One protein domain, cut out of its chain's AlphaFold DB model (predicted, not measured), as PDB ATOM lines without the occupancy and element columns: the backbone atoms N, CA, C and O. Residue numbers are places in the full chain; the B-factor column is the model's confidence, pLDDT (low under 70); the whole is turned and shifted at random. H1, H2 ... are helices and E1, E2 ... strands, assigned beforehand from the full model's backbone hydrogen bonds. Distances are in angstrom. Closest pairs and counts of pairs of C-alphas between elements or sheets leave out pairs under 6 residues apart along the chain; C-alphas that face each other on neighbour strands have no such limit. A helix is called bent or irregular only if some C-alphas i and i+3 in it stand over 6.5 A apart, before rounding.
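Overview. This is residues 66 to 223 of the 793 residues of an uncharacterized protein of Candidatus Marinamargulisbacteria bacterium SCGC AG-343-D04 (UniProt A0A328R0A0). This is a compact cluster of mostly crossed helices, with H7 near its middle and with H8a crossing H3 closely; a small antiparallel sheet is at one side, its edge strand E3 next to H8a. H2 and H4 lie on the side away from the sheet, the short helices H1, H5 and H6 lie toward one end of the longest axis, and the arm H8b lies toward the other. The printed part has 158 residues, with eight named helices and three named strands in the order H1 H2 H3 H4 H5 H6 E1 E2 H7 H8 E3, and its class is mostly helix. The sheet runs E1 E2 E3, all antiparallel. The whole is compact, with a radius of gyration of the C-alphas of 15.2 A and spans of 48 by 39 by 25 A.

Along the chain. H1, residues 66 to 72, begins at C-alpha 66, (-29.194, -3.202, 41.210). H2 is residues 78 to 85, and H3, residues 95 to 109, is 21.4 A long from first to last C-alpha. H4 is residues 113 to 120, H5 residues 130 to 135 and H6 residues 142 to 145. The strands E1, residues 154 to 157, and E2, residues 163 to 167, form a hairpin; E2 is 13.7 A long. H7, residues 172 to 181, is 14.0 A long. H8, residues 188 to 213, was assigned as one helix by its hydrogen bonds but is bent: C-alphas 203 and 206 are 9.4 A apart. Its arm H8a, residues 188 to 203, is 23.0 A long and begins at C-alpha 188, (-17.712, -19.019, 25.500); its arm H8b is residues 206 to 213. E3, residues 218 to 221, ends at C-alpha 221, (-25.430, -14.805, 20.964).

Arrangement. In the sheet, E1 and E2 are antiparallel at 157 degrees, with N 154 and O 166 2.9 A apart, within hydrogen-bond range. E2 and E3 are antiparallel at 167 degrees, with N 165 and O 220 2.8 A apart, also within range. H8a is on one face of this sheet, an arrangement of two layers, helix and sheet; its height over the sheet is 6.9 A and it lies beside the strands, over none of them. The closest C-alphas of H8a and E3 are those of Met 190 and Thr 221, 5.0 A apart. H7 only grazes the sheet, with its residues 172 to 179. H3 and H8a touch, at a steep tilt of 53 degrees, opposite ways; their closest C-alphas, those of Gly 101 and Gly 199, are 4.2 A apart. H7 and H8b touch at Ala 173 and Asn 206, whose C-alphas are 5.6 A apart, with a steep tilt of 68 degrees, only just short of about perpendicular. H2 and H4 only just touch, with 3 pairs of C-alphas within 8 A, the closest those of Met 80 and Leu 119 at 6.1 A, and stand about perpendicular at 80 degrees. H5 and H6 touch, their closest C-alphas being those of Ala 130 and Ser 142, 5.0 A apart. H1 touches no helix; it is close to H7 but not clearly touching, with the C-alphas of Ser 72 and Lys 181 7.6 A apart. H3 and H5 are apart. In H1, H2, H3, H4, H5, H7, H8a and H8b every O i to N i+4 pair is within hydrogen-bond range; H6 is too short for such a pair.

Size, cuts and confidence. The two C-alphas farthest apart, those of Asp 92 and Glu 139, are 48.2 A apart. The printed part has no cut and no long link. Residues 127 to 128 make a short parallel pairing with residues 184 to 185, outside the named strands. The mean pLDDT of the printed part is 88.1; it is under 70 at residues 158 to 161, residue 169 and residues 215 to 216.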
ATOM      1  N   ASP A  66     -29.215  -4.664  41.095       75.25
ATOM      2  CA  ASP A  66     -29.194  -3.202  41.210       75.25
ATOM      3  C   ASP A  66     -27.873  -2.714  41.810       75.25
ATOM      4  O   ASP A  66     -27.325  -1.724  41.330       75.25
ATOM      5  N   GLN A  67     -27.317  -3.452  42.777       76.69
ATOM      6  CA  GLN A  67     -26.011  -3.151  43.371       76.69
ATOM      7  C   GLN A  67     -24.885  -3.291  42.335       76.69
ATOM      8  O   GLN A  67     -24.085  -2.373  42.161       76.69
ATOM      9  N   LEU A  68     -24.878  -4.377  41.554       80.19
ATOM     10  CA  LEU A  68     -23.934  -4.579  40.446       80.19
ATOM     11  C   LEU A  68     -24.056  -3.481  39.375       80.19
ATOM     12  O   LEU A  68     -23.058  -2.965  38.864       80.19
ATOM     13  N   ARG A  69     -25.284  -3.047  39.069       75.50
ATOM     14  CA  ARG A  69     -25.531  -1.924  38.152       75.50
ATOM     15  C   ARG A  69     -25.069  -0.587  38.720       75.50
ATOM     16  O   ARG A  69     -24.630   0.263  37.946       75.50
ATOM     17  N   GLU A  70     -25.134  -0.378  40.028       79.25
ATOM     18  CA  GLU A  70     -24.619   0.832  40.668       79.25
ATOM     19  C   GLU A  70     -23.097   0.939  40.500       79.25
ATOM     20  O   GLU A  70     -22.595   2.005  40.130       79.25
ATOM     21  N   VAL A  71     -22.365  -0.176  40.621       77.56
ATOM     22  CA  VAL A  71     -20.909  -0.214  40.381       77.56
ATOM     23  C   VAL A  71     -20.555   0.210  38.946       77.56
ATOM     24  O   VAL A  71     -19.575   0.930  38.742       77.56
ATOM     25  N   SER A  72     -21.392  -0.132  37.958       75.25
ATOM     26  CA  SER A  72     -21.192   0.228  36.539       75.25
ATOM     27  C   SER A  72     -21.288   1.731  36.240       75.25
ATOM     28  O   SER A  72     -20.774   2.198  35.217       75.25
ATOM     29  N   SER A  73     -21.915   2.508  37.134       77.69
ATOM     30  CA  SER A  73     -22.092   3.957  36.971       77.69
ATOM     31  C   SER A  73     -20.801   4.754  37.181       77.69
ATOM     32  O   SER A  73     -20.717   5.913  36.766       77.69
ATOM     33  N   LYS A  74     -19.765   4.137  37.769       79.50
ATOM     34  CA  LYS A  74     -18.462   4.777  37.973       79.50
ATOM     35  C   LYS A  74     -17.805   5.132  36.629       79.50
ATOM     36  O   LYS A  74     -17.924   4.369  35.662       79.50
ATOM     37  N   PRO A  75     -17.112   6.280  36.523       79.88
ATOM     38  CA  PRO A  75     -16.402   6.651  35.304       79.88
ATOM     39  C   PRO A  75     -15.321   5.620  34.962       79.88
ATOM     40  O   PRO A  75     -14.708   5.029  35.846       79.88
ATOM     41  N   MET A  76     -15.093   5.412  33.664       80.69
ATOM     42  CA  MET A  76     -14.105   4.452  33.176       80.69
ATOM     43  C   MET A  76     -12.687   4.851  33.625       80.69
ATOM     44  O   MET A  76     -12.289   5.996  33.357       80.69
ATOM     45  N   PRO A  77     -11.924   3.942  34.264       84.81
ATOM     46  CA  PRO A  77     -10.549   4.216  34.666       84.81
ATOM     47  C   PRO A  77      -9.656   4.587  33.469       84.81
ATOM     48  O   PRO A  77      -9.878   4.079  32.365       84.81
ATOM     49  N   PRO A  78      -8.630   5.442  33.650       87.69
ATOM     50  CA  PRO A  78      -7.730   5.845  32.565       87.69
ATOM     51  C   PRO A  78      -7.065   4.668  31.842       87.69
ATOM     52  O   PRO A  78      -7.014   4.668  30.619       87.69
ATOM     53  N   VAL A  79      -6.642   3.640  32.583       88.25
ATOM     54  CA  VAL A  79      -5.981   2.447  32.025       88.25
ATOM     55  C   VAL A  79      -6.916   1.677  31.084       88.25
ATOM     56  O   VAL A  79      -6.500   1.208  30.028       88.25
ATOM     57  N   MET A  80      -8.209   1.598  31.411       88.81
ATOM     58  CA  MET A  80      -9.204   0.983  30.530       88.81
ATOM     59  C   MET A  80      -9.402   1.799  29.245       88.81
ATOM     60  O   MET A  80      -9.464   1.233  28.156       88.81
ATOM     61  N   LYS A  81      -9.450   3.135  29.355       90.81
ATOM     62  CA  LYS A  81      -9.538   4.023  28.181       90.81
ATOM     63  C   LYS A  81      -8.332   3.867  27.263       90.81
ATOM     64  O   LYS A  81      -8.499   3.862  26.050       90.81
ATOM     65  N   GLU A  82      -7.142   3.731  27.836       92.88
ATOM     66  CA  GLU A  82      -5.916   3.473  27.087       92.88
ATOM     67  C   GLU A  82      -6.017   2.146  26.329       92.88
ATOM     68  O   GLU A  82      -5.845   2.134  25.115       92.88
ATOM     69  N   ARG A  83      -6.421   1.048  26.979       93.00
ATOM     70  CA  ARG A  83      -6.584  -0.247  26.292       93.00
ATOM     71  C   ARG A  83      -7.626  -0.214  25.171       93.00
ATOM     72  O   ARG A  83      -7.396  -0.800  24.115       93.00
ATOM     73  N   LEU A  84      -8.745   0.480  25.379       94.81
ATOM     74  CA  LEU A  84      -9.785   0.645  24.357       94.81
ATOM     75  C   LEU A  84      -9.380   1.604  23.232       94.81
ATOM     76  O   LEU A  84      -9.894   1.489  22.120       94.81
ATOM     77  N   SER A  85      -8.433   2.517  23.476       95.31
ATOM     78  CA  SER A  85      -7.966   3.456  22.452       95.31
ATOM     79  C   SER A  85      -7.314   2.773  21.250       95.31
ATOM     80  O   SER A  85      -7.362   3.315  20.149       95.31
ATOM     81  N   HIS A  86      -6.817   1.543  21.425       95.50
ATOM     82  CA  HIS A  86      -6.295   0.721  20.336       95.50
ATOM     83  C   HIS A  86      -7.333   0.396  19.251       95.50
ATOM     84  O   HIS A  86      -6.939  -0.012  18.168       95.50
ATOM     85  N   PHE A  87      -8.631   0.552  19.528       97.44
ATOM     86  CA  PHE A  87      -9.716   0.284  18.577       97.44
ATOM     87  C   PHE A  87     -10.328   1.563  17.982       97.44
ATOM     88  O   PHE A  87     -11.292   1.479  17.224       97.44
ATOM     89  N   ILE A  88      -9.833   2.748  18.365       97.12
ATOM     90  CA  ILE A  88     -10.402   4.027  17.913       97.12
ATOM     91  C   ILE A  88     -10.022   4.297  16.461       97.12
ATOM     92  O   ILE A  88     -10.896   4.615  15.653       97.12
ATOM     93  N   GLU A  89      -8.736   4.185  16.146       96.69
ATOM     94  CA  GLU A  89      -8.213   4.376  14.796       96.69
ATOM     95  C   GLU A  89      -8.185   3.038  14.059       96.69
ATOM     96  O   GLU A  89      -7.811   2.016  14.634       96.69
ATOM     97  N   GLY A  90      -8.615   3.052  12.796       94.88
ATOM     98  CA  GLY A  90      -8.600   1.868  11.946       94.88
ATOM     99  C   GLY A  90      -7.197   1.524  11.457       94.88
ATOM    100  O   GLY A  90      -6.297   2.364  11.421       94.88
ATOM    101  N   THR A  91      -7.034   0.276  11.038       96.69
ATOM    102  CA  THR A  91      -5.809  -0.260  10.436       96.69
ATOM    103  C   THR A  91      -6.103  -0.820   9.043       96.69
ATOM    104  O   THR A  91      -7.247  -0.879   8.606       96.69
ATOM    105  N   ASP A  92      -5.096  -1.328   8.337       96.06
ATOM    106  CA  ASP A  92      -5.361  -2.028   7.079       96.06
ATOM    107  C   ASP A  92      -6.210  -3.291   7.306       96.06
ATOM    108  O   ASP A  92      -6.004  -4.031   8.273       96.06
ATOM    109  N   ILE A  93      -7.142  -3.574   6.393       96.00
ATOM    110  CA  ILE A  93      -7.955  -4.796   6.442       96.00
ATOM    111  C   ILE A  93      -7.082  -5.974   5.998       96.00
ATOM    112  O   ILE A  93      -6.936  -6.235   4.803       96.00
ATOM    113  N   SER A  94      -6.497  -6.688   6.955       96.62
ATOM    114  CA  SER A  94      -5.595  -7.824   6.739       96.62
ATOM    115  C   SER A  94      -5.846  -8.933   7.761       96.62
ATOM    116  O   SER A  94      -6.470  -8.713   8.800       96.62
ATOM    117  N   PHE A  95      -5.353 -10.141   7.476       96.38
ATOM    118  CA  PHE A  95      -5.447 -11.253   8.422       96.38
ATOM    119  C   PHE A  95      -4.700 -10.930   9.722       96.38
ATOM    120  O   PHE A  95      -5.207 -11.206  10.805       96.38
ATOM    121  N   GLU A  96      -3.514 -10.328   9.614       96.75
ATOM    122  CA  GLU A  96      -2.663  -9.957  10.743       96.75
ATOM    123  C   GLU A  96      -3.375  -8.987  11.679       96.75
ATOM    124  O   GLU A  96      -3.443  -9.241  12.879       96.75
ATOM    125  N   ASN A  97      -3.955  -7.918  11.129       97.88
ATOM    126  CA  ASN A  97      -4.648  -6.920  11.931       97.88
ATOM    127  C   ASN A  97      -5.951  -7.478  12.508       97.88
ATOM    128  O   ASN A  97      -6.263  -7.221  13.668       97.88
ATOM    129  N   PHE A  98      -6.683  -8.304  11.753       97.88
ATOM    130  CA  PHE A  98      -7.870  -8.974  12.276       97.88
ATOM    131  C   PHE A  98      -7.540  -9.865  13.482       97.88
ATOM    132  O   PHE A  98      -8.190  -9.777  14.526       97.88
ATOM    133  N   ALA A  99      -6.502 -10.695  13.353       97.12
ATOM    134  CA  ALA A  99      -6.046 -11.579  14.416       97.12
ATOM    135  C   ALA A  99      -5.527 -10.795  15.632       97.12
ATOM    136  O   ALA A  99      -5.877 -11.131  16.762       97.12
ATOM    137  N   GLU A 100      -4.751  -9.733  15.405       97.44
ATOM    138  CA  GLU A 100      -4.246  -8.849  16.458       97.44
ATOM    139  C   GLU A 100      -5.386  -8.159  17.217       97.44
ATOM    140  O   GLU A 100      -5.377  -8.132  18.446       97.44
ATOM    141  N   GLY A 101      -6.410  -7.667  16.514       97.94
ATOM    142  CA  GLY A 101      -7.597  -7.080  17.136       97.94
ATOM    143  C   GLY A 101      -8.305  -8.055  18.083       97.94
ATOM    144  O   GLY A 101      -8.646  -7.688  19.210       97.94
ATOM    145  N   ILE A 102      -8.444  -9.321  17.671       97.94
ATOM    146  CA  ILE A 102      -8.996 -10.386  18.523       97.94
ATOM    147  C   ILE A 102      -8.109 -10.632  19.752       97.94
ATOM    148  O   ILE A 102      -8.617 -10.732  20.870       97.94
ATOM    149  N   LYS A 103      -6.784 -10.709  19.578       96.88
ATOM    150  CA  LYS A 103      -5.836 -10.923  20.687       96.88
ATOM    151  C   LYS A 103      -5.871  -9.778  21.698       96.88
ATOM    152  O   LYS A 103      -5.951 -10.005  22.905       96.88
ATOM    153  N   LYS A 104      -5.902  -8.527  21.224       96.88
ATOM    154  CA  LYS A 104      -6.049  -7.341  22.084       96.88
ATOM    155  C   LYS A 104      -7.344  -7.379  22.893       96.88
ATOM    156  O   LYS A 104      -7.312  -7.077  24.085       96.88
ATOM    157  N   PHE A 105      -8.457  -7.767  22.271       97.25
ATOM    158  CA  PHE A 105      -9.726  -7.959  22.975       97.25
ATOM    159  C   PHE A 105      -9.643  -9.090  24.002       97.25
ATOM    160  O   PHE A 105     -10.068  -8.920  25.138       97.25
ATOM    161  N   THR A 106      -9.031 -10.215  23.649       96.00
ATOM    162  CA  THR A 106      -8.886 -11.352  24.562       96.00
ATOM    163  C   THR A 106      -8.095 -10.965  25.813       96.00
ATOM    164  O   THR A 106      -8.553 -11.204  26.927       96.00
ATOM    165  N   THR A 107      -6.971 -10.260  25.651       94.25
ATOM    166  CA  THR A 107      -6.174  -9.699  26.762       94.25
ATOM    167  C   THR A 107      -6.963  -8.704  27.621       94.25
ATOM    168  O   THR A 107      -6.592  -8.427  28.760       94.25
ATOM    169  N   LEU A 108      -8.021  -8.100  27.078       93.44
ATOM    170  CA  LEU A 108      -8.870  -7.159  27.799       93.44
ATOM    171  C   LEU A 108      -9.904  -7.859  28.688       93.44
ATOM    172  O   LEU A 108     -10.272  -7.299  29.718       93.44
ATOM    173  N   VAL A 109     -10.379  -9.042  28.286       93.81
ATOM    174  CA  VAL A 109     -11.516  -9.719  28.932       93.81
ATOM    175  C   VAL A 109     -11.127 -10.950  29.746       93.81
ATOM    176  O   VAL A 109     -11.771 -11.215  30.757       93.81
ATOM    177  N   ASN A 110     -10.054 -11.655  29.379       93.19
ATOM    178  CA  ASN A 110      -9.493 -12.755  30.168       93.19
ATOM    179  C   ASN A 110      -8.496 -12.208  31.188       93.19
ATOM    180  O   ASN A 110      -7.282 -12.306  31.016       93.19
ATOM    181  N   LEU A 111      -9.028 -11.567  32.223       90.62
ATOM    182  CA  LEU A 111      -8.244 -11.049  33.336       90.62
ATOM    183  C   LEU A 111      -8.564 -11.837  34.593       90.62
ATOM    184  O   LEU A 111      -9.744 -12.035  34.893       90.62
ATOM    185  N   ASP A 112      -7.531 -12.187  35.352       90.06
ATOM    186  CA  ASP A 112      -7.696 -12.659  36.720       90.06
ATOM    187  C   ASP A 112      -8.370 -11.583  37.601       90.06
ATOM    188  O   ASP A 112      -8.487 -10.404  37.235       90.06
ATOM    189  N   VAL A 113      -8.824 -11.993  38.785       89.19
ATOM    190  CA  VAL A 113      -9.572 -11.139  39.720       89.19
ATOM    191  C   VAL A 113      -8.783  -9.889  40.132       89.19
ATOM    192  O   VAL A 113      -9.354  -8.796  40.180       89.19
ATOM    193  N   GLU A 114      -7.484 -10.019  40.410       90.94
ATOM    194  CA  GLU A 114      -6.641  -8.918  40.892       90.94
ATOM    195  C   GLU A 114      -6.397  -7.886  39.783       90.94
ATOM    196  O   GLU A 114      -6.566  -6.677  39.982       90.94
ATOM    197  N   THR A 115      -6.072  -8.363  38.582       90.62
ATOM    198  CA  THR A 115      -5.847  -7.540  37.395       90.62
ATOM    199  C   THR A 115      -7.128  -6.827  36.974       90.62
ATOM    200  O   THR A 115      -7.098  -5.643  36.626       90.62
ATOM    201  N   ARG A 116      -8.278  -7.503  37.052       90.44
ATOM    202  CA  ARG A 116      -9.593  -6.914  36.778       90.44
ATOM    203  C   ARG A 116      -9.941  -5.821  37.784       90.44
ATOM    204  O   ARG A 116     -10.354  -4.735  37.384       90.44
ATOM    205  N   GLU A 117      -9.733  -6.062  39.076       90.44
ATOM    206  CA  GLU A 117      -9.968  -5.058  40.115       90.44
ATOM    207  C   GLU A 117      -9.076  -3.825  39.923       90.44
ATOM    208  O   GLU A 117      -9.563  -2.696  40.011       90.44
ATOM    209  N   SER A 118      -7.808  -4.027  39.558       89.38
ATOM    210  CA  SER A 118      -6.881  -2.946  39.210       89.38
ATOM    211  C   SER A 118      -7.327  -2.161  37.968       89.38
ATOM    212  O   SER A 118      -7.334  -0.927  37.977       89.38
ATOM    213  N   LEU A 119      -7.741  -2.860  36.904       88.75
ATOM    214  CA  LEU A 119      -8.088  -2.249  35.620       88.75
ATOM    215  C   LEU A 119      -9.439  -1.524  35.650       88.75
ATOM    216  O   LEU A 119      -9.559  -0.417  35.122       88.75
ATOM    217  N   PHE A 120     -10.458  -2.148  36.246       87.88
ATOM    218  CA  PHE A 120     -11.832  -1.645  36.258       87.88
ATOM    219  C   PHE A 120     -12.194  -0.888  37.546       87.88
ATOM    220  O   PHE A 120     -13.207  -0.189  37.582       87.88
ATOM    221  N   GLY A 121     -11.379  -0.988  38.601       87.94
ATOM    222  CA  GLY A 121     -11.666  -0.421  39.925       87.94
ATOM    223  C   GLY A 121     -12.671  -1.238  40.746       87.94
ATOM    224  O   GLY A 121     -13.158  -0.768  41.776       87.94
ATOM    225  N   SER A 122     -13.043  -2.423  40.262       89.50
ATOM    226  CA  SER A 122     -13.874  -3.402  40.958       89.50
ATOM    227  C   SER A 122     -13.738  -4.758  40.275       89.50
ATOM    228  O   SER A 122     -13.806  -4.833  39.050       89.50
ATOM    229  N   ARG A 123     -13.615  -5.826  41.068       89.94
ATOM    230  CA  ARG A 123     -13.615  -7.207  40.566       89.94
ATOM    231  C   ARG A 123     -14.916  -7.632  39.890       89.94
ATOM    232  O   ARG A 123     -14.883  -8.550  39.090       89.94
ATOM    233  N   TYR A 124     -16.029  -6.947  40.163       89.62
ATOM    234  CA  TYR A 124     -17.345  -7.277  39.605       89.62
ATOM    235  C   TYR A 124     -17.593  -6.669  38.219       89.62
ATOM    236  O   TYR A 124     -18.559  -7.023  37.556       89.62
ATOM    237  N   LEU A 125     -16.763  -5.719  37.781       90.38
ATOM    238  CA  LEU A 125     -16.848  -5.130  36.441       90.38
ATOM    239  C   LEU A 125     -16.134  -6.014  35.416       90.38
ATOM    240  O   LEU A 125     -15.443  -6.950  35.791       90.38
ATOM    241  N   GLY A 126     -16.302  -5.738  34.127       92.62
ATOM    242  CA  GLY A 126     -15.810  -6.618  33.068       92.62
ATOM    243  C   GLY A 126     -16.803  -7.717  32.681       92.62
ATOM    244  O   GLY A 126     -17.996  -7.642  32.993       92.62
ATOM    245  N   LEU A 127     -16.290  -8.724  31.975       93.88
ATOM    246  CA  LEU A 127     -17.042  -9.888  31.516       93.88
ATOM    247  C   LEU A 127     -16.732 -11.098  32.399       93.88
ATOM    248  O   LEU A 127     -15.578 -11.311  32.760       93.88
ATOM    249  N   HIS A 128     -17.763 -11.876  32.717       92.94
ATOM    250  CA  HIS A 128     -17.705 -13.005  33.646       92.94
ATOM    251  C   HIS A 128     -18.493 -14.186  33.107       92.94
ATOM    252  O   HIS A 128     -19.487 -13.994  32.398       92.94
ATOM    253  N   TYR A 129     -18.132 -15.390  33.544       91.88
ATOM    254  CA  TYR A 129     -19.106 -16.470  33.562       91.88
ATOM    255  C   TYR A 129     -20.159 -16.207  34.642       91.88
ATOM    256  O   TYR A 129     -19.857 -15.751  35.745       91.88
ATOM    257  N   ALA A 130     -21.419 -16.525  34.340       89.94
ATOM    258  CA  ALA A 130     -22.511 -16.357  35.297       89.94
ATOM    259  C   ALA A 130     -22.296 -17.174  36.587       89.94
ATOM    260  O   ALA A 130     -22.650 -16.714  37.669       89.94
ATOM    261  N   ASN A 131     -21.691 -18.363  36.472       87.44
ATOM    262  CA  ASN A 131     -21.364 -19.224  37.610       87.44
ATOM    263  C   ASN A 131     -20.282 -18.601  38.506       87.44
ATOM    264  O   ASN A 131     -20.490 -18.522  39.711       87.44
ATOM    265  N   GLU A 132     -19.193 -18.088  37.923       86.75
ATOM    266  CA  GLU A 132     -18.120 -17.409  38.669       86.75
ATOM    267  C   GLU A 132     -18.658 -16.203  39.440       86.75
ATOM    268  O   GLU A 132     -18.371 -16.021  40.620       86.75
ATOM    269  N   LEU A 133     -19.496 -15.390  38.792       87.25
ATOM    270  CA  LEU A 133     -20.066 -14.220  39.445       87.25
ATOM    271  C   LEU A 133     -21.057 -14.612  40.554       87.25
ATOM    272  O   LEU A 133     -21.115 -13.933  41.573       87.25
ATOM    273  N   ALA A 134     -21.814 -15.704  40.395       86.81
ATOM    274  CA  ALA A 134     -22.732 -16.198  41.426       86.81
ATOM    275  C   ALA A 134     -22.008 -16.704  42.684       86.81
ATOM    276  O   ALA A 134     -22.547 -16.584  43.781       86.81
ATOM    277  N   GLU A 135     -20.783 -17.220  42.562       86.56
ATOM    278  CA  GLU A 135     -19.980 -17.636  43.723       86.56
ATOM    279  C   GLU A 135     -19.639 -16.462  44.651       86.56
ATOM    280  O   GLU A 135     -19.541 -16.640  45.866       86.56
ATOM    281  N   GLU A 136     -19.529 -15.247  44.105       84.00
ATOM    282  CA  GLU A 136     -19.322 -14.033  44.901       84.00
ATOM    283  C   GLU A 136     -20.618 -13.505  45.551       84.00
ATOM    284  O   GLU A 136     -20.551 -12.687  46.470       84.00
ATOM    285  N   PHE A 137     -21.790 -13.999  45.129       83.06
ATOM    286  CA  PHE A 137     -23.109 -13.611  45.646       83.06
ATOM    287  C   PHE A 137     -23.990 -14.844  45.920       83.06
ATOM    288  O   PHE A 137     -24.885 -15.143  45.127       83.06
ATOM    289  N   PRO A 138     -23.793 -15.550  47.051       78.25
ATOM    290  CA  PRO A 138     -24.465 -16.821  47.351       78.25
ATOM    291  C   PRO A 138     -26.002 -16.763  47.342       78.25
ATOM    292  O   PRO A 138     -26.674 -17.788  47.234       78.25
ATOM    293  N   GLU A 139     -26.580 -15.574  47.506       82.81
ATOM    294  CA  GLU A 139     -28.016 -15.325  47.437       82.81
ATOM    295  C   GLU A 139     -28.579 -15.239  46.006       82.81
ATOM    296  O   GLU A 139     -29.800 -15.294  45.834       82.81
ATOM    297  N   ILE A 140     -27.721 -15.093  44.990       82.88
ATOM    298  CA  ILE A 140     -28.095 -15.007  43.576       82.88
ATOM    299  C   ILE A 140     -27.789 -16.334  42.892       82.88
ATOM    300  O   ILE A 140     -26.708 -16.896  43.025       82.88
ATOM    301  N   LYS A 141     -28.725 -16.819  42.081       82.56
ATOM    302  CA  LYS A 141     -28.479 -17.990  41.240       82.56
ATOM    303  C   LYS A 141     -27.816 -17.558  39.940       82.56
ATOM    304  O   LYS A 141     -28.159 -16.513  39.395       82.56
ATOM    305  N   SER A 142     -26.929 -18.378  39.385       83.38
ATOM    306  CA  SER A 142     -26.210 -18.032  38.150       83.38
ATOM    307  C   SER A 142     -27.139 -17.659  36.990       83.38
ATOM    308  O   SER A 142     -26.901 -16.666  36.307       83.38
ATOM    309  N   PHE A 143     -28.273 -18.345  36.824       81.25
ATOM    310  CA  PHE A 143     -29.234 -18.000  35.769       81.25
ATOM    311  C   PHE A 143     -29.897 -16.619  35.946       81.25
ATOM    312  O   PHE A 143     -30.341 -16.018  34.968       81.25
ATOM    313  N   ASP A 144     -29.965 -16.083  37.170       83.81
ATOM    314  CA  ASP A 144     -30.483 -14.729  37.421       83.81
ATOM    315  C   ASP A 144     -29.491 -13.649  36.948       83.81
ATOM    316  O   ASP A 144     -29.874 -12.493  36.722       83.81
ATOM    317  N   LEU A 145     -28.220 -14.029  36.768       88.19
ATOM    318  CA  LEU A 145     -27.149 -13.186  36.246       88.19
ATOM    319  C   LEU A 145     -27.043 -13.244  34.720       88.19
ATOM    320  O   LEU A 145     -26.477 -12.325  34.143       88.19
ATOM    321  N   ASP A 146     -27.641 -14.228  34.046       86.31
ATOM    322  CA  ASP A 146     -27.629 -14.328  32.576       86.31
ATOM    323  C   ASP A 146     -28.049 -13.040  31.843       86.31
ATOM    324  O   ASP A 146     -27.438 -12.695  30.833       86.31
ATOM    325  N   PRO A 147     -29.058 -12.277  32.314       86.56
ATOM    326  CA  PRO A 147     -29.455 -11.032  31.665       86.56
ATOM    327  C   PRO A 147     -28.593  -9.824  32.082       86.56
ATOM    328  O   PRO A 147     -29.005  -8.672  31.878       86.56
ATOM    329  N   LEU A 148     -27.475 -10.031  32.783       89.69
ATOM    330  CA  LEU A 148     -26.603  -8.966  33.270       89.69
ATOM    331  C   LEU A 148     -25.747  -8.423  32.126       89.69
ATOM    332  O   LEU A 148     -24.866  -9.099  31.608       89.69
ATOM    333  N   CYS A 149     -26.025  -7.179  31.745       89.38
ATOM    334  CA  CYS A 149     -25.286  -6.414  30.750       89.38
ATOM    335  C   CYS A 149     -25.533  -4.912  30.982       89.38
ATOM    336  O   CYS A 149     -26.387  -4.525  31.800       89.38
ATOM    337  N   SER A 150     -24.801  -4.056  30.266       85.94
ATOM    338  CA  SER A 150     -25.013  -2.613  30.290       85.94
ATOM    339  C   SER A 150     -26.397  -2.228  29.740       85.94
ATOM    340  O   SER A 150     -27.020  -2.941  28.956       85.94
ATOM    341  N   LYS A 151     -26.930  -1.090  30.206       85.00
ATOM    342  CA  LYS A 151     -28.352  -0.711  30.041       85.00
ATOM    343  C   LYS A 151     -28.805  -0.492  28.595       85.00
ATOM    344  O   LYS A 151     -30.002  -0.446  28.345       85.00
ATOM    345  N   GLU A 152     -27.868  -0.285  27.682       84.31
ATOM    346  CA  GLU A 152     -28.143  -0.044  26.263       84.31
ATOM    347  C   GLU A 152     -28.308  -1.327  25.441       84.31
ATOM    348  O   GLU A 152     -28.676  -1.255  24.269       84.31
ATOM    349  N   TRP A 153     -28.076  -2.487  26.059       86.38
ATOM    350  CA  TRP A 153     -28.259  -3.792  25.444       86.38
ATOM    351  C   TRP A 153     -29.554  -4.442  25.919       86.38
ATOM    352  O   TRP A 153     -29.856  -4.510  27.113       86.38
ATOM    353  N   GLU A 154     -30.318  -4.956  24.965       85.44
ATOM    354  CA  GLU A 154     -31.523  -5.727  25.228       85.44
ATOM    355  C   GLU A 154     -31.162  -7.210  25.347       85.44
ATOM    356  O   GLU A 154     -30.605  -7.798  24.421       85.44
ATOM    357  N   PHE A 155     -31.504  -7.836  26.473       84.56
ATOM    358  CA  PHE A 155     -31.393  -9.285  26.632       84.56
ATOM    359  C   PHE A 155     -32.639  -9.971  26.069       84.56
ATOM    360  O   PHE A 155     -33.757  -9.665  26.488       84.56
ATOM    361  N   THR A 156     -32.447 -10.910  25.144       79.31
ATOM    362  CA  THR A 156     -33.531 -11.664  24.503       79.31
ATOM    363  C   THR A 156     -33.310 -13.168  24.688       79.31
ATOM    364  O   THR A 156     -32.509 -13.753  23.950       79.31
ATOM    365  N   PRO A 157     -34.007 -13.813  25.644       72.56
ATOM    366  CA  PRO A 157     -34.071 -15.267  25.706       72.56
ATOM    367  C   PRO A 157     -35.024 -15.774  24.615       72.56
ATOM    368  O   PRO A 157     -36.077 -15.174  24.391       72.56
ATOM    369  N   ASN A 158     -34.680 -16.859  23.928       62.41
ATOM    370  CA  ASN A 158     -35.599 -17.501  22.988       62.41
ATOM    371  C   ASN A 158     -36.389 -18.659  23.626       62.41
ATOM    372  O   ASN A 158     -36.092 -19.098  24.736       62.41
ATOM    373  N   GLU A 159     -37.396 -19.165  22.907       54.16
ATOM    374  CA  GLU A 159     -38.234 -20.298  23.343       54.16
ATOM    375  C   GLU A 159     -37.440 -21.605  23.536       54.16
ATOM    376  O   GLU A 159     -37.877 -22.493  24.264       54.16
ATOM    377  N   GLU A 160     -36.253 -21.706  22.931       57.03
ATOM    378  CA  GLU A 160     -35.318 -22.833  23.052       57.03
ATOM    379  C   GLU A 160     -34.291 -22.639  24.191       57.03
ATOM    380  O   GLU A 160     -33.389 -23.458  24.354       57.03
ATOM    381  N   GLY A 161     -34.394 -21.563  24.981       64.19
ATOM    382  CA  GLY A 161     -33.487 -21.258  26.094       64.19
ATOM    383  C   GLY A 161     -32.131 -20.655  25.700       64.19
ATOM    384  O   GLY A 161     -31.282 -20.454  26.566       64.19
ATOM    385  N   CYS A 162     -31.914 -20.335  24.424       72.06
ATOM    386  CA  CYS A 162     -30.717 -19.639  23.957       72.06
ATOM    387  C   CYS A 162     -30.787 -18.149  24.291       72.06
ATOM    388  O   CYS A 162     -31.853 -17.527  24.263       72.06
ATOM    389  N   LYS A 163     -29.617 -17.573  24.559       82.44
ATOM    390  CA  LYS A 163     -29.467 -16.192  25.013       82.44
ATOM    391  C   LYS A 163     -28.831 -15.328  23.925       82.44
ATOM    392  O   LYS A 163     -27.935 -15.766  23.193       82.44
ATOM    393  N   ALA A 164     -29.269 -14.077  23.846       86.12
ATOM    394  CA  ALA A 164     -28.586 -13.056  23.069       86.12
ATOM    395  C   ALA A 164     -28.719 -11.671  23.697       86.12
ATOM    396  O   ALA A 164     -29.748 -11.340  24.290       86.12
ATOM    397  N   PHE A 165     -27.699 -10.852  23.470       88.69
ATOM    398  CA  PHE A 165     -27.736  -9.416  23.682       88.69
ATOM    399  C   PHE A 165     -27.851  -8.703  22.339       88.69
ATOM    400  O   PHE A 165     -27.136  -9.033  21.389       88.69
ATOM    401  N   VAL A 166     -28.759  -7.731  22.268       85.38
ATOM    402  CA  VAL A 166     -29.049  -6.972  21.051       85.38
ATOM    403  C   VAL A 166     -28.882  -5.482  21.315       85.38
ATOM    404  O   VAL A 166     -29.543  -4.923  22.190       85.38
ATOM    405  N   TYR A 167     -28.030  -4.823  20.536       83.88
ATOM    406  CA  TYR A 167     -27.883  -3.368  20.542       83.88
ATOM    407  C   TYR A 167     -28.495  -2.779  19.276       83.88
ATOM    408  O   TYR A 167     -28.142  -3.196  18.182       83.88
ATOM    409  N   LYS A 168     -29.396  -1.798  19.406       78.69
ATOM    410  CA  LYS A 168     -30.135  -1.186  18.276       78.69
ATOM    411  C   LYS A 168     -29.777   0.284  18.024       78.69
ATOM    412  O   LYS A 168     -30.482   0.976  17.291       78.69
ATOM    413  N   GLY A 169     -28.741   0.796  18.688       69.62
ATOM    414  CA  GLY A 169     -28.326   2.192  18.556       69.62
ATOM    415  C   GLY A 169     -27.371   2.437  17.383       69.62
ATOM    416  O   GLY A 169     -26.914   1.513  16.721       69.62
ATOM    417  N   LYS A 170     -27.043   3.715  17.151       78.25
ATOM    418  CA  LYS A 170     -26.197   4.163  16.027       78.25
ATOM    419  C   LYS A 170     -24.693   4.154  16.287       78.25
ATOM    420  O   LYS A 170     -23.925   4.545  15.417       78.25
ATOM    421  N   ARG A 171     -24.278   3.772  17.494       87.06
ATOM    422  CA  ARG A 171     -22.893   3.863  17.972       87.06
ATOM    423  C   ARG A 171     -22.413   2.503  18.491       87.06
ATOM    424  O   ARG A 171     -22.184   2.353  19.692       87.06
ATOM    425  N   PRO A 172     -22.363   1.475  17.622       90.69
ATOM    426  CA  PRO A 172     -22.027   0.117  18.035       90.69
ATOM    427  C   PRO A 172     -20.598  -0.018  18.583       90.69
ATOM    428  O   PRO A 172     -20.383  -0.856  19.452       90.69
ATOM    429  N   ALA A 173     -19.633   0.807  18.160       96.12
ATOM    430  CA  ALA A 173     -18.280   0.783  18.722       96.12
ATOM    431  C   ALA A 173     -18.277   1.140  20.220       96.12
ATOM    432  O   ALA A 173     -17.701   0.431  21.043       96.12
ATOM    433  N   GLU A 174     -18.982   2.205  20.591       95.12
ATOM    434  CA  GLU A 174     -19.126   2.636  21.979       95.12
ATOM    435  C   GLU A 174     -20.013   1.679  22.786       95.12
ATOM    436  O   GLU A 174     -19.781   1.468  23.977       95.12
ATOM    437  N   ALA A 175     -21.003   1.058  22.143       94.44
ATOM    438  CA  ALA A 175     -21.809   0.018  22.772       94.44
ATOM    439  C   ALA A 175     -20.967  -1.210  23.144       94.44
ATOM    440  O   ALA A 175     -21.174  -1.775  24.218       94.44
ATOM    441  N   LEU A 176     -20.002  -1.597  22.297       96.62
ATOM    442  CA  LEU A 176     -19.025  -2.648  22.596       96.62
ATOM    443  C   LEU A 176     -18.105  -2.251  23.761       96.62
ATOM    444  O   LEU A 176     -17.866  -3.073  24.643       96.62
ATOM    445  N   ASP A 177     -17.647  -0.995  23.826       95.50
ATOM    446  CA  ASP A 177     -16.867  -0.493  24.973       95.50
ATOM    447  C   ASP A 177     -17.648  -0.620  26.285       95.50
ATOM    448  O   ASP A 177     -17.127  -1.079  27.305       95.50
ATOM    449  N   SER A 178     -18.921  -0.227  26.256       92.25
ATOM    450  CA  SER A 178     -19.826  -0.328  27.400       92.25
ATOM    451  C   SER A 178     -20.127  -1.775  27.784       92.25
ATOM    452  O   SER A 178     -20.183  -2.092  28.973       92.25
ATOM    453  N   PHE A 179     -20.271  -2.661  26.796       94.38
ATOM    454  CA  PHE A 179     -20.468  -4.089  27.025       94.38
ATOM    455  C   PHE A 179     -19.277  -4.678  27.789       94.38
ATOM    456  O   PHE A 179     -19.457  -5.277  28.845       94.38
ATOM    457  N   VAL A 180     -18.051  -4.432  27.308       93.88
ATOM    458  CA  VAL A 180     -16.817  -4.948  27.924       93.88
ATOM    459  C   VAL A 180     -16.529  -4.314  29.281       93.88
ATOM    460  O   VAL A 180     -15.959  -4.962  30.151       93.88
ATOM    461  N   LYS A 181     -16.942  -3.063  29.504       90.94
ATOM    462  CA  LYS A 181     -16.857  -2.428  30.826       90.94
ATOM    463  C   LYS A 181     -17.659  -3.199  31.881       90.94
ATOM    464  O   LYS A 181     -17.261  -3.233  33.047       90.94
ATOM    465  N   GLY A 182     -18.772  -3.805  31.479       87.25
ATOM    466  CA  GLY A 182     -19.606  -4.618  32.346       87.25
ATOM    467  C   GLY A 182     -20.314  -3.843  33.474       87.25
ATOM    468  O   GLY A 182     -20.404  -2.608  33.444       87.25
ATOM    469  N   PRO A 183     -20.850  -4.562  34.473       88.69
ATOM    470  CA  PRO A 183     -20.763  -6.015  34.623       88.69
ATOM    471  C   PRO A 183     -21.549  -6.730  33.513       88.69
ATOM    472  O   PRO A 183     -22.670  -6.328  33.187       88.69
ATOM    473  N   GLY A 184     -20.944  -7.751  32.908       91.38
ATOM    474  CA  GLY A 184     -21.556  -8.564  31.858       91.38
ATOM    475  C   GLY A 184     -21.383 -10.050  32.144       91.38
ATOM    476  O   GLY A 184     -20.259 -10.488  32.366       91.38
ATOM    477  N   ALA A 185     -22.472 -10.817  32.128       92.50
ATOM    478  CA  ALA A 185     -22.410 -12.275  32.168       92.50
ATOM    479  C   ALA A 185     -22.489 -12.817  30.735       92.50
ATOM    480  O   ALA A 185     -23.452 -12.543  30.017       92.50
ATOM    481  N   ILE A 186     -21.467 -13.556  30.310       94.56
ATOM    482  CA  ILE A 186     -21.387 -14.164  28.979       94.56
ATOM    483  C   ILE A 186     -20.980 -15.634  29.082       94.56
ATOM    484  O   ILE A 186     -20.588 -16.113  30.144       94.56
ATOM    485  N   ASP A 187     -21.058 -16.346  27.962       92.75
ATOM    486  CA  ASP A 187     -20.456 -17.667  27.808       92.75
ATOM    487  C   ASP A 187     -19.384 -17.682  26.708       92.75
ATOM    488  O   ASP A 187     -19.160 -16.685  26.008       92.75
ATOM    489  N   CYS A 188     -18.728 -18.832  26.532       93.31
ATOM    490  CA  CYS A 188     -17.712 -19.019  25.500       93.31
ATOM    491  C   CYS A 188     -18.270 -18.805  24.080       93.31
ATOM    492  O   CYS A 188     -17.568 -18.303  23.201       93.31
ATOM    493  N   GLY A 189     -19.555 -19.098  23.852       92.75
ATOM    494  CA  GLY A 189     -20.224 -18.837  22.582       92.75
ATOM    495  C   GLY A 189     -20.260 -17.341  22.251       92.75
ATOM    496  O   GLY A 189     -19.723 -16.910  21.229       92.75
ATOM    497  N   MET A 190     -20.799 -16.537  23.164       94.62
ATOM    498  CA  MET A 190     -20.856 -15.077  23.073       94.62
ATOM    499  C   MET A 190     -19.469 -14.436  22.984       94.62
ATOM    500  O   MET A 190     -19.280 -13.495  22.206       94.62
ATOM    501  N   PHE A 191     -18.490 -14.953  23.733       96.50
ATOM    502  CA  PHE A 191     -17.103 -14.494  23.656       96.50
ATOM    503  C   PHE A 191     -16.553 -14.579  22.233       96.50
ATOM    504  O   PHE A 191     -15.958 -13.615  21.750       96.50
ATOM    505  N   THR A 192     -16.753 -15.701  21.536       95.75
ATOM    506  CA  THR A 192     -16.220 -15.831  20.174       95.75
ATOM    507  C   THR A 192     -16.836 -14.813  19.209       95.75
ATOM    508  O   THR A 192     -16.122 -14.277  18.364       95.75
ATOM    509  N   GLN A 193     -18.113 -14.442  19.363       93.38
ATOM    510  CA  GLN A 193     -18.708 -13.369  18.553       93.38
ATOM    511  C   GLN A 193     -18.141 -11.996  18.898       93.38
ATOM    512  O   GLN A 193     -17.830 -11.225  17.991       93.38
ATOM    513  N   LEU A 194     -17.975 -11.693  20.188       96.50
ATOM    514  CA  LEU A 194     -17.343 -10.448  20.626       96.50
ATOM    515  C   LEU A 194     -15.918 -10.335  20.084       96.50
ATOM    516  O   LEU A 194     -15.560  -9.296  19.537       96.50
ATOM    517  N   SER A 195     -15.146 -11.418  20.147       97.62
ATOM    518  CA  SER A 195     -13.807 -11.510  19.568       97.62
ATOM    519  C   SER A 195     -13.804 -11.092  18.099       97.62
ATOM    520  O   SER A 195     -13.058 -10.196  17.707       97.62
ATOM    521  N   ILE A 196     -14.695 -11.670  17.294       97.19
ATOM    522  CA  ILE A 196     -14.820 -11.355  15.867       97.19
ATOM    523  C   ILE A 196     -15.220  -9.888  15.657       97.19
ATOM    524  O   ILE A 196     -14.626  -9.208  14.820       97.19
ATOM    525  N   TRP A 197     -16.165  -9.365  16.444       97.31
ATOM    526  CA  TRP A 197     -16.559  -7.957  16.383       97.31
ATOM    527  C   TRP A 197     -15.411  -7.000  16.699       97.31
ATOM    528  O   TRP A 197     -15.226  -6.018  15.982       97.31
ATOM    529  N   PHE A 198     -14.621  -7.285  17.732       98.12
ATOM    530  CA  PHE A 198     -13.456  -6.474  18.079       98.12
ATOM    531  C   PHE A 198     -12.332  -6.596  17.049       98.12
ATOM    532  O   PHE A 198     -11.675  -5.597  16.767       98.12
ATOM    533  N   GLY A 199     -12.153  -7.761  16.421       98.19
ATOM    534  CA  GLY A 199     -11.263  -7.910  15.269       98.19
ATOM    535  C   GLY A 199     -11.686  -7.020  14.094       98.19
ATOM    536  O   GLY A 199     -10.859  -6.309  13.526       98.19
ATOM    537  N   ILE A 200     -12.980  -7.010  13.751       97.94
ATOM    538  CA  ILE A 200     -13.532  -6.146  12.693       97.94
ATOM    539  C   ILE A 200     -13.356  -4.671  13.062       97.94
ATOM    540  O   ILE A 200     -12.871  -3.884  12.252       97.94
ATOM    541  N   ARG A 201     -13.726  -4.297  14.290       97.88
ATOM    542  CA  ARG A 201     -13.594  -2.928  14.793       97.88
ATOM    543  C   ARG A 201     -12.148  -2.452  14.777       97.88
ATOM    544  O   ARG A 201     -11.918  -1.309  14.422       97.88
ATOM    545  N   TYR A 202     -11.186  -3.302  15.125       98.50
ATOM    546  CA  TYR A 202      -9.767  -2.949  15.077       98.50
ATOM    547  C   TYR A 202      -9.315  -2.586  13.658       98.50
ATOM    548  O   TYR A 202      -8.617  -1.599  13.467       98.50
ATOM    549  N   MET A 203      -9.776  -3.335  12.651       98.19
ATOM    550  CA  MET A 203      -9.481  -3.006  11.256       98.19
ATOM    551  C   MET A 203     -10.147  -1.699  10.815       98.19
ATOM    552  O   MET A 203      -9.508  -0.884  10.173       98.19
ATOM    553  N   LEU A 204     -11.410  -1.469  11.162       96.19
ATOM    554  CA  LEU A 204     -12.155  -0.310  10.651       96.19
ATOM    555  C   LEU A 204     -11.953   0.981  11.465       96.19
ATOM    556  O   LEU A 204     -12.118   2.085  10.952       96.19
ATOM    557  N   GLY A 205     -11.630   0.870  12.751       97.62
ATOM    558  CA  GLY A 205     -11.721   1.977  13.700       97.62
ATOM    559  C   GLY A 205     -13.169   2.369  14.006       97.62
ATOM    560  O   GLY A 205     -14.122   1.898  13.382       97.62
ATOM    561  N   ASN A 206     -13.365   3.255  14.981       96.50
ATOM    562  CA  ASN A 206     -14.703   3.607  15.465       96.50
ATOM    563  C   ASN A 206     -15.578   4.278  14.395       96.50
ATOM    564  O   ASN A 206     -16.770   3.990  14.326       96.50
ATOM    565  N   GLU A 207     -15.015   5.185  13.594       91.06
ATOM    566  CA  GLU A 207     -15.792   5.984  12.636       91.06
ATOM    567  C   GLU A 207     -16.381   5.107  11.523       91.06
ATOM    568  O   GLU A 207     -17.599   5.069  11.349       91.06
ATOM    569  N   GLU A 208     -15.539   4.343  10.820       88.38
ATOM    570  CA  GLU A 208     -15.993   3.465   9.738       88.38
ATOM    571  C   GLU A 208     -16.833   2.300  10.284       88.38
ATOM    572  O   GLU A 208     -17.863   1.962   9.702       88.38
ATOM    573  N   PHE A 209     -16.491   1.748  11.456       93.44
ATOM    574  CA  PHE A 209     -17.312   0.724  12.109       93.44
ATOM    575  C   PHE A 209     -18.721   1.234  12.435       93.44
ATOM    576  O   PHE A 209     -19.708   0.568  12.129       93.44
ATOM    577  N   ASN A 210     -18.846   2.430  13.016       84.19
ATOM    578  CA  ASN A 210     -20.147   3.029  13.315       84.19
ATOM    579  C   ASN A 210     -20.920   3.391  12.045       84.19
ATOM    580  O   ASN A 210     -22.135   3.203  11.996       84.19
ATOM    581  N   GLN A 211     -20.238   3.879  11.007       78.75
ATOM    582  CA  GLN A 211     -20.862   4.171   9.720       78.75
ATOM    583  C   GLN A 211     -21.447   2.906   9.082       78.75
ATOM    584  O   GLN A 211     -22.590   2.923   8.616       78.75
ATOM    585  N   LEU A 212     -20.677   1.817   9.074       77.12
ATOM    586  CA  LEU A 212     -21.063   0.557   8.454       77.12
ATOM    587  C   LEU A 212     -22.110  -0.201   9.277       77.12
ATOM    588  O   LEU A 212     -23.041  -0.743   8.689       77.12
ATOM    589  N   PHE A 213     -21.999  -0.198  10.611       80.62
ATOM    590  CA  PHE A 213     -22.818  -1.027  11.506       80.62
ATOM    591  C   PHE A 213     -23.836  -0.261  12.377       80.62
ATOM    592  O   PHE A 213     -24.625  -0.898  13.072       80.62
ATOM    593  N   GLY A 214     -23.942   1.071  12.300       74.62
ATOM    594  CA  GLY A 214     -24.853   1.868  13.145       74.62
ATOM    595  C   GLY A 214     -26.352   1.813  12.798       74.62
ATOM    596  O   GLY A 214     -27.200   2.154  13.613       74.62
ATOM    597  N   ASN A 215     -26.725   1.383  11.594       62.88
ATOM    598  CA  ASN A 215     -28.132   1.235  11.162       62.88
ATOM    599  C   ASN A 215     -28.740  -0.194  11.264       62.88
ATOM    600  O   ASN A 215     -29.774  -0.457  10.657       62.88
ATOM    601  N   THR A 216     -28.115  -1.122  11.994       64.25
ATOM    602  CA  THR A 216     -28.499  -2.543  12.095       64.25
ATOM    603  C   THR A 216     -28.257  -2.991  13.515       64.25
ATOM    604  O   THR A 216     -27.267  -2.567  14.113       64.25
ATOM    605  N   PRO A 217     -29.115  -3.862  14.058       72.56
ATOM    606  CA  PRO A 217     -28.865  -4.397  15.373       72.56
ATOM    607  C   PRO A 217     -27.566  -5.214  15.432       72.56
ATOM    608  O   PRO A 217     -27.318  -6.080  14.592       72.56
ATOM    609  N   LEU A 218     -26.751  -4.957  16.449       82.81
ATOM    610  CA  LEU A 218     -25.608  -5.794  16.794       82.81
ATOM    611  C   LEU A 218     -26.103  -6.950  17.662       82.81
ATOM    612  O   LEU A 218     -26.818  -6.712  18.635       82.81
ATOM    613  N   TYR A 219     -25.713  -8.178  17.330       85.44
ATOM    614  CA  TYR A 219     -26.093  -9.374  18.081       85.44
ATOM    615  C   TYR A 219     -24.858 -10.025  18.692       85.44
ATOM    616  O   TYR A 219     -23.868 -10.242  17.993       85.44
ATOM    617  N   ILE A 220     -24.964 -10.375  19.973       91.44
ATOM    618  CA  ILE A 220     -24.023 -11.226  20.704       91.44
ATOM    619  C   ILE A 220     -24.818 -12.423  21.222       91.44
ATOM    620  O   ILE A 220     -25.634 -12.269  22.128       91.44
ATOM    621  N   THR A 221     -24.646 -13.602  20.624       87.75
ATOM    622  CA  THR A 221     -25.430 -14.805  20.964       87.75
ATOM    623  C   THR A 221     -24.552 -16.027  21.224       87.75
ATOM    624  O   THR A 221     -23.436 -16.116  20.728       87.75
ATOM    625  N   GLN A 222     -25.089 -16.982  21.983       85.12
ATOM    626  CA  GLN A 222     -24.476 -18.292  22.238       85.12
ATOM    627  C   GLN A 222     -24.487 -19.193  20.986       85.12
ATOM    628  O   GLN A 222     -23.726 -20.150  20.875       85.12
ATOM    629  N   LEU A 223     -25.379 -18.910  20.027       78.81
ATOM    630  CA  LEU A 223     -25.606 -19.748  18.852       78.81
ATOM    631  C   LEU A 223     -24.664 -19.399  17.694       78.81
ATOM    632  O   LEU A 223     -25.070 -18.781  16.715       78.81
TER     633      LEU A 223